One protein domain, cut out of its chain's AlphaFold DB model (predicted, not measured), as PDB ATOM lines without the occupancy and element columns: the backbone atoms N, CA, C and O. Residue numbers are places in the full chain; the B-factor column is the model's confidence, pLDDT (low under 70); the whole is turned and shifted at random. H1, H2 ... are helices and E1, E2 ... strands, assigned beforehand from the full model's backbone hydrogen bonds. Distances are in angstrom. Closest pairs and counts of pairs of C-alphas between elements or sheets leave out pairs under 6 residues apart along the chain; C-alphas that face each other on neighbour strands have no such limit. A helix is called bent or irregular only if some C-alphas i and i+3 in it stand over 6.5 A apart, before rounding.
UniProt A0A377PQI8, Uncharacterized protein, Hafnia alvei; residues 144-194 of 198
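What this domain is: This is residues 144 to 194 of the 198 residues of an uncharacterized protein of Hafnia alvei (UniProt A0A377PQI8). One long helix, H2, packs with its residues 180 to 191 along a two-stranded hairpin of E1 and E2, mostly over E2, and the short helix H1 sits by the first part of H2. Helix and hairpin run lengthwise side by side and make a small rod. The printed part has 51 residues, with two named helices and two named strands in the order H1, E1, E2, H2; the sheet has the order E1 - E2 and is antiparallel, and the class is mixed, helices and strands. The whole is only just compact, close to loose, with a radius of gyration of the C-alphas of 11.8 A, and the C-alphas span 36 by 16 by 15 A.

How they stand to each other: The printed part begins with H1, residues 144 to 147, and a short link of six residues leads to E1, residues 154 to 158. A short link of seven residues then leads to E2, residues 166 to 170, and E1 and E2 form a hairpin. They are antiparallel, with 162 degrees between their directions. N 157 and O 167 are 2.8 A apart and N 169 and O 155 are 2.8 A apart, both within hydrogen-bond range. The C-alphas of Thr 154 and Ser 170, which face each other, are 4.2 A apart. H1 and E2 are apart. After another short link of six residues comes H2, residues 177 to 192. E2 and H2 have 8 pairs of C-alphas within 8 A, the closest being those of Val 169 and Gly 187 at 5.7 A. E1 and H2 have 1 such pair, the C-alphas of Phe 157 and Leu 188, 7.8 A apart. H2 touches H1 with residues 177 to 181 alone, and the closest C-alphas are those of Leu 147 and Glu 177, 4.9 A apart. In H2, 9 of 12 O i to N i+4 pairs are within hydrogen-bond range, and H1 is too short for such a pair.

Where its parts are: H1 begins at C-alpha 144, (-15.988, 29.722, 32.155). E1 measures 13.2 A from first to last C-alpha and starts at C-alpha 154, (-20.515, 41.322, 22.984). E2 measures 13.3 A. H2 measures 22.0 A and ends at C-alpha 192, (-1.971, 36.587, 16.237). It has a kink of 28 degrees near residue 186; it is neither bent nor irregular, but only just: C-alphas 187 and 190 are 6.3 A apart.

The domain as a whole: The two C-alphas farthest apart are those of Asn 162 and Asn 174, at 36.7 A. The printed part has no cut, and its three links are short. The mean pLDDT of the printed part is 73.7. It is under 70 in residues 148 to 151, 160 to 164, 173 to 175 and 192 to 194.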
ATOM      1  N   GLU A 144     -15.030  30.813  31.926       71.62
ATOM      2  CA  GLU A 144     -15.988  29.722  32.155       71.62
ATOM      3  C   GLU A 144     -17.446  30.210  32.208       71.62
ATOM      4  O   GLU A 144     -18.334  29.544  31.683       71.62
ATOM      5  N   LYS A 145     -17.712  31.404  32.761       71.69
ATOM      6  CA  LYS A 145     -19.074  31.972  32.806       71.69
ATOM      7  C   LYS A 145     -19.589  32.330  31.410       71.69
ATOM      8  O   LYS A 145     -20.776  32.195  31.138       71.69
ATOM      9  N   LEU A 146     -18.682  32.737  30.521       70.31
ATOM     10  CA  LEU A 146     -18.983  33.065  29.125       70.31
ATOM     11  C   LEU A 146     -19.246  31.807  28.279       70.31
ATOM     12  O   LEU A 146     -19.913  31.881  27.249       70.31
ATOM     13  N   LEU A 147     -18.720  30.654  28.704       71.94
ATOM     14  CA  LEU A 147     -18.914  29.365  28.034       71.94
ATOM     15  C   LEU A 147     -20.212  28.666  28.457       71.94
ATOM     16  O   LEU A 147     -20.797  27.959  27.643       71.94
ATOM     17  N   GLN A 148     -20.704  28.913  29.676       69.00
ATOM     18  CA  GLN A 148     -21.883  28.263  30.274       69.00
ATOM     19  C   GLN A 148     -23.247  28.663  29.659       69.00
ATOM     20  O   GLN A 148     -24.289  28.417  30.259       69.00
ATOM     21  N   GLY A 149     -23.270  29.227  28.445       60.81
ATOM     22  CA  GLY A 149     -24.508  29.449  27.687       60.81
ATOM     23  C   GLY A 149     -25.383  30.580  28.231       60.81
ATOM     24  O   GLY A 149     -26.595  30.422  28.339       60.81
ATOM     25  N   GLY A 150     -24.765  31.708  28.582       62.62
ATOM     26  CA  GLY A 150     -25.457  32.908  29.049       62.62
ATOM     27  C   GLY A 150     -26.119  33.746  27.947       62.62
ATOM     28  O   GLY A 150     -26.317  33.313  26.806       62.62
ATOM     29  N   ASP A 151     -26.474  34.972  28.334       62.41
ATOM     30  CA  ASP A 151     -27.157  35.956  27.499       62.41
ATOM     31  C   ASP A 151     -26.311  36.400  26.291       62.41
ATOM     32  O   ASP A 151     -25.103  36.158  26.226       62.41
ATOM     33  N   ALA A 152     -26.937  37.045  25.304       70.69
ATOM     34  CA  ALA A 152     -26.218  37.552  24.134       70.69
ATOM     35  C   ALA A 152     -25.252  38.689  24.522       70.69
ATOM     36  O   ALA A 152     -25.636  39.856  24.576       70.69
ATOM     37  N   GLU A 153     -23.984  38.356  24.761       76.00
ATOM     38  CA  GLU A 153     -22.955  39.311  25.172       76.00
ATOM     39  C   GLU A 153     -21.978  39.630  24.028       76.00
ATOM     40  O   GLU A 153     -21.570  38.761  23.256       76.00
ATOM     41  N   THR A 154     -21.582  40.901  23.904       81.75
ATOM     42  CA  THR A 154     -20.515  41.322  22.984       81.75
ATOM     43  C   THR A 154     -19.278  41.699  23.781       81.75
ATOM     44  O   THR A 154     -19.255  42.723  24.458       81.75
ATOM     45  N   LEU A 155     -18.229  40.890  23.661       81.38
ATOM     46  CA  LEU A 155     -16.950  41.120  24.322       81.38
ATOM     47  C   LEU A 155     -16.041  41.945  23.418       81.38
ATOM     48  O   LEU A 155     -15.844  41.605  22.251       81.38
ATOM     49  N   VAL A 156     -15.461  43.014  23.960       83.88
ATOM     50  CA  VAL A 156     -14.480  43.845  23.253       83.88
ATOM     51  C   VAL A 156     -13.096  43.581  23.827       83.88
ATOM     52  O   VAL A 156     -12.825  43.831  24.998       83.88
ATOM     53  N   PHE A 157     -12.202  43.100  22.976       81.19
ATOM     54  CA  PHE A 157     -10.805  42.850  23.288       81.19
ATOM     55  C   PHE A 157      -9.945  43.968  22.720       81.19
ATOM     56  O   PHE A 157     -10.144  44.388  21.580       81.19
ATOM     57  N   SER A 158      -8.964  44.424  23.493       79.00
ATOM     58  CA  SER A 158      -7.950  45.369  23.025       79.00
ATOM     59  C   SER A 158      -6.557  44.827  23.325       79.00
ATOM     60  O   SER A 158      -6.305  44.315  24.416       79.00
ATOM     61  N   LEU A 159      -5.659  44.904  22.340       75.88
ATOM     62  CA  LEU A 159      -4.266  44.500  22.512       75.88
ATOM     63  C   LEU A 159      -3.455  45.682  23.063       75.88
ATOM     64  O   LEU A 159      -3.393  46.748  22.448       75.88
ATOM     65  N   GLY A 160      -2.834  45.496  24.230       65.38
ATOM     66  CA  GLY A 160      -1.974  46.501  24.853       65.38
ATOM     67  C   GLY A 160      -0.648  46.647  24.103       65.38
ATOM     68  O   GLY A 160       0.214  45.776  24.191       65.38
ATOM     69  N   GLY A 161      -0.476  47.745  23.366       64.75
ATOM     70  CA  GLY A 161       0.744  48.065  22.624       64.75
ATOM     71  C   GLY A 161       0.638  49.392  21.865       64.75
ATOM     72  O   GLY A 161      -0.376  50.082  21.941       64.75
ATOM     73  N   ASN A 162       1.678  49.745  21.098       55.09
ATOM     74  CA  ASN A 162       1.737  51.000  20.322       55.09
ATOM     75  C   ASN A 162       0.649  51.120  19.235       55.09
ATOM     76  O   ASN A 162       0.406  52.208  18.722       55.09
ATOM     77  N   LYS A 163      -0.014  50.013  18.878       59.44
ATOM     78  CA  LYS A 163      -1.167  49.988  17.975       59.44
ATOM     79  C   LYS A 163      -2.375  49.449  18.739       59.44
ATOM     80  O   LYS A 163      -2.371  48.293  19.149       59.44
ATOM     81  N   ARG A 164      -3.402  50.286  18.925       65.06
ATOM     82  CA  ARG A 164      -4.705  49.880  19.476       65.06
ATOM     83  C   ARG A 164      -5.461  49.060  18.436       65.06
ATOM     84  O   ARG A 164      -6.277  49.592  17.690       65.06
ATOM     85  N   GLU A 165      -5.181  47.768  18.377       70.50
ATOM     86  CA  GLU A 165      -6.051  46.834  17.672       70.50
ATOM     87  C   GLU A 165      -7.180  46.414  18.619       70.50
ATOM     88  O   GLU A 165      -6.932  45.993  19.752       70.50
ATOM     89  N   MET A 166      -8.425  46.560  18.161       77.88
ATOM     90  CA  MET A 166      -9.623  46.147  18.891       77.88
ATOM     91  C   MET A 166     -10.370  45.065  18.112       77.88
ATOM     92  O   MET A 166     -10.461  45.114  16.884       77.88
ATOM     93  N   ALA A 167     -10.916  44.091  18.832       78.50
ATOM     94  CA  ALA A 167     -11.734  43.020  18.284       78.50
ATOM     95  C   ALA A 167     -12.998  42.880  19.122       78.50
ATOM     96  O   ALA A 167     -12.915  42.629  20.319       78.50
ATOM     97  N   ALA A 168     -14.160  43.020  18.495       82.44
ATOM     98  CA  ALA A 168     -15.431  42.697  19.124       82.44
ATOM     99  C   ALA A 168     -15.844  41.272  18.737       82.44
ATOM    100  O   ALA A 168     -15.783  40.906  17.559       82.44
ATOM    101  N   VAL A 169     -16.261  40.474  19.715       80.88
ATOM    102  CA  VAL A 169     -16.791  39.121  19.525       80.88
ATOM    103  C   VAL A 169     -18.177  39.061  20.134       80.88
ATOM    104  O   VAL A 169     -18.329  39.210  21.341       80.88
ATOM    105  N   SER A 170     -19.185  38.825  19.297       81.19
ATOM    106  CA  SER A 170     -20.555  38.603  19.747       81.19
ATOM    107  C   SER A 170     -20.798  37.119  20.022       81.19
ATOM    108  O   SER A 170     -20.687  36.266  19.130       81.19
ATOM    109  N   LEU A 171     -21.136  36.809  21.266       79.12
ATOM    110  CA  LEU A 171     -21.617  35.507  21.703       79.12
ATOM    111  C   LEU A 171     -23.137  35.467  21.502       79.12
ATOM    112  O   LEU A 171     -23.847  36.433  21.767       79.12
ATOM    113  N   THR A 172     -23.643  34.369  20.946       71.25
ATOM    114  CA  THR A 172     -25.087  34.167  20.767       71.25
ATOM    115  C   THR A 172     -25.701  33.569  22.020       71.25
ATOM    116  O   THR A 172     -25.121  32.647  22.592       71.25
ATOM    117  N   GLN A 173     -26.904  34.028  22.363       64.94
ATOM    118  CA  GLN A 173     -27.727  33.458  23.429       64.94
ATOM    119  C   GLN A 173     -27.927  31.949  23.209       64.94
ATOM    120  O   GLN A 173     -28.201  31.524  22.083       64.94
ATOM    121  N   ASN A 174     -27.768  31.145  24.266       64.88
ATOM    122  CA  ASN A 174     -27.849  29.674  24.225       64.88
ATOM    123  C   ASN A 174     -26.899  28.998  23.208       64.88
ATOM    124  O   ASN A 174     -27.171  27.899  22.720       64.88
ATOM    125  N   GLY A 175     -25.784  29.644  22.851       65.81
ATOM    126  CA  GLY A 175     -24.749  29.022  22.029       65.81
ATOM    127  C   GLY A 175     -24.059  27.875  22.772       65.81
ATOM    128  O   GLY A 175     -23.788  27.971  23.964       65.81
ATOM    129  N   SER A 176     -23.730  26.794  22.063       76.56
ATOM    130  CA  SER A 176     -22.898  25.729  22.643       76.56
ATOM    131  C   SER A 176     -21.500  26.252  23.001       76.56
ATOM    132  O   SER A 176     -20.950  27.094  22.284       76.56
ATOM    133  N   GLU A 177     -20.872  25.692  24.038       77.75
ATOM    134  CA  GLU A 177     -19.491  26.015  24.446       77.75
ATOM    135  C   GLU A 177     -18.518  26.004  23.253       77.75
ATOM    136  O   GLU A 177     -17.694  26.900  23.070       77.75
ATOM    137  N   ARG A 178     -18.666  25.016  22.360       79.44
ATOM    138  CA  ARG A 178     -17.873  24.907  21.128       79.44
ATOM    139  C   ARG A 178     -18.047  26.106  20.199       79.44
ATOM    140  O   ARG A 178     -17.065  26.553  19.609       79.44
ATOM    141  N   GLN A 179     -19.267  26.619  20.047       80.44
ATOM    142  CA  GLN A 179     -19.542  27.798  19.223       80.44
ATOM    143  C   GLN A 179     -18.968  29.064  19.863       80.44
ATOM    144  O   GLN A 179     -18.378  29.876  19.146       80.44
ATOM    145  N   ALA A 180     -19.071  29.204  21.187       79.44
ATOM    146  CA  ALA A 180     -18.468  30.310  21.928       79.44
ATOM    147  C   ALA A 180     -16.939  30.342  21.740       79.44
ATOM    148  O   ALA A 180     -16.389  31.349  21.291       79.44
ATOM    149  N   VAL A 181     -16.263  29.205  21.947       84.50
ATOM    150  CA  VAL A 181     -14.813  29.062  21.715       84.50
ATOM    151  C   VAL A 181     -14.444  29.328  20.254       84.50
ATOM    152  O   VAL A 181     -13.437  29.975  19.973       84.50
ATOM    153  N   MET A 182     -15.245  28.854  19.296       83.44
ATOM    154  CA  MET A 182     -14.968  29.071  17.876       83.44
ATOM    155  C   MET A 182     -15.030  30.560  17.506       83.44
ATOM    156  O   MET A 182     -14.137  31.047  16.812       83.44
ATOM    157  N   ARG A 183     -16.047  31.290  17.983       82.56
ATOM    158  CA  ARG A 183     -16.173  32.739  17.755       82.56
ATOM    159  C   ARG A 183     -15.056  33.519  18.436       82.56
ATOM    160  O   ARG A 183     -14.486  34.418  17.820       82.56
ATOM    161  N   LEU A 184     -14.689  33.124  19.653       84.06
ATOM    162  CA  LEU A 184     -13.563  33.705  20.371       84.06
ATOM    163  C   LEU A 184     -12.247  33.497  19.608       84.06
ATOM    164  O   LEU A 184     -11.525  34.458  19.364       84.06
ATOM    165  N   ASN A 185     -11.970  32.284  19.128       84.88
ATOM    166  CA  ASN A 185     -10.773  31.991  18.336       84.88
ATOM    167  C   ASN A 185     -10.725  32.784  17.019       84.88
ATOM    168  O   ASN A 185      -9.661  33.251  16.618       84.88
ATOM    169  N   GLN A 186     -11.865  32.976  16.348       83.94
ATOM    170  CA  GLN A 186     -11.942  33.809  15.141       83.94
ATOM    171  C   GLN A 186     -11.682  35.292  15.451       83.94
ATOM    172  O   GLN A 186     -10.963  35.971  14.712       83.94
ATOM    173  N   GLY A 187     -12.242  35.790  16.553       80.81
ATOM    174  CA  GLY A 187     -12.100  37.175  16.990       80.81
ATOM    175  C   GLY A 187     -10.732  37.520  17.562       80.81
ATOM    176  O   GLY A 187     -10.246  38.619  17.331       80.81
ATOM    177  N   LEU A 188     -10.079  36.588  18.254       83.31
ATOM    178  CA  LEU A 188      -8.730  36.771  18.789       83.31
ATOM    179  C   LEU A 188      -7.646  36.429  17.764       83.31
ATOM    180  O   LEU A 188      -6.541  36.962  17.831       83.31
ATOM    181  N   GLY A 189      -7.958  35.601  16.761       74.56
ATOM    182  CA  GLY A 189      -7.021  35.238  15.701       74.56
ATOM    183  C   GLY A 189      -6.455  36.451  14.957       74.56
ATOM    184  O   GLY A 189      -5.284  36.482  14.616       74.56
ATOM    185  N   ARG A 190      -7.214  37.526  14.767       74.75
ATOM    186  CA  ARG A 190      -6.674  38.768  14.169       74.75
ATOM    187  C   ARG A 190      -5.468  39.342  14.928       74.75
ATOM    188  O   ARG A 190      -4.558  39.838  14.273       74.75
ATOM    189  N   PHE A 191      -5.392  39.164  16.249       72.50
ATOM    190  CA  PHE A 191      -4.246  39.603  17.051       72.50
ATOM    191  C   PHE A 191      -3.001  38.723  16.886       72.50
ATOM    192  O   PHE A 191      -1.897  39.182  17.171       72.50
ATOM    193  N   TRP A 192      -3.128  37.482  16.395       63.00
ATOM    194  CA  TRP A 192      -1.971  36.587  16.237       63.00
ATOM    195  C   TRP A 192      -0.942  37.152  15.249       63.00
ATOM    196  O   TRP A 192       0.254  36.943  15.419       63.00
ATOM    197  N   ARG A 193      -1.396  37.910  14.242       59.28
ATOM    198  CA  ARG A 193      -0.523  38.536  13.236       59.28
ATOM    199  C   ARG A 193       0.251  39.743  13.770       59.28
ATOM    200  O   ARG A 193       1.254  40.117  13.172       59.28
ATOM    201  N   ALA A 194      -0.226  40.356  14.850       53.91
ATOM    202  CA  ALA A 194       0.339  41.578  15.417       53.91
ATOM    203  C   ALA A 194       1.326  41.311  16.564       53.91
ATOM    204  O   ALA A 194       2.046  42.222  16.974       53.91
TER     205      ALA A 194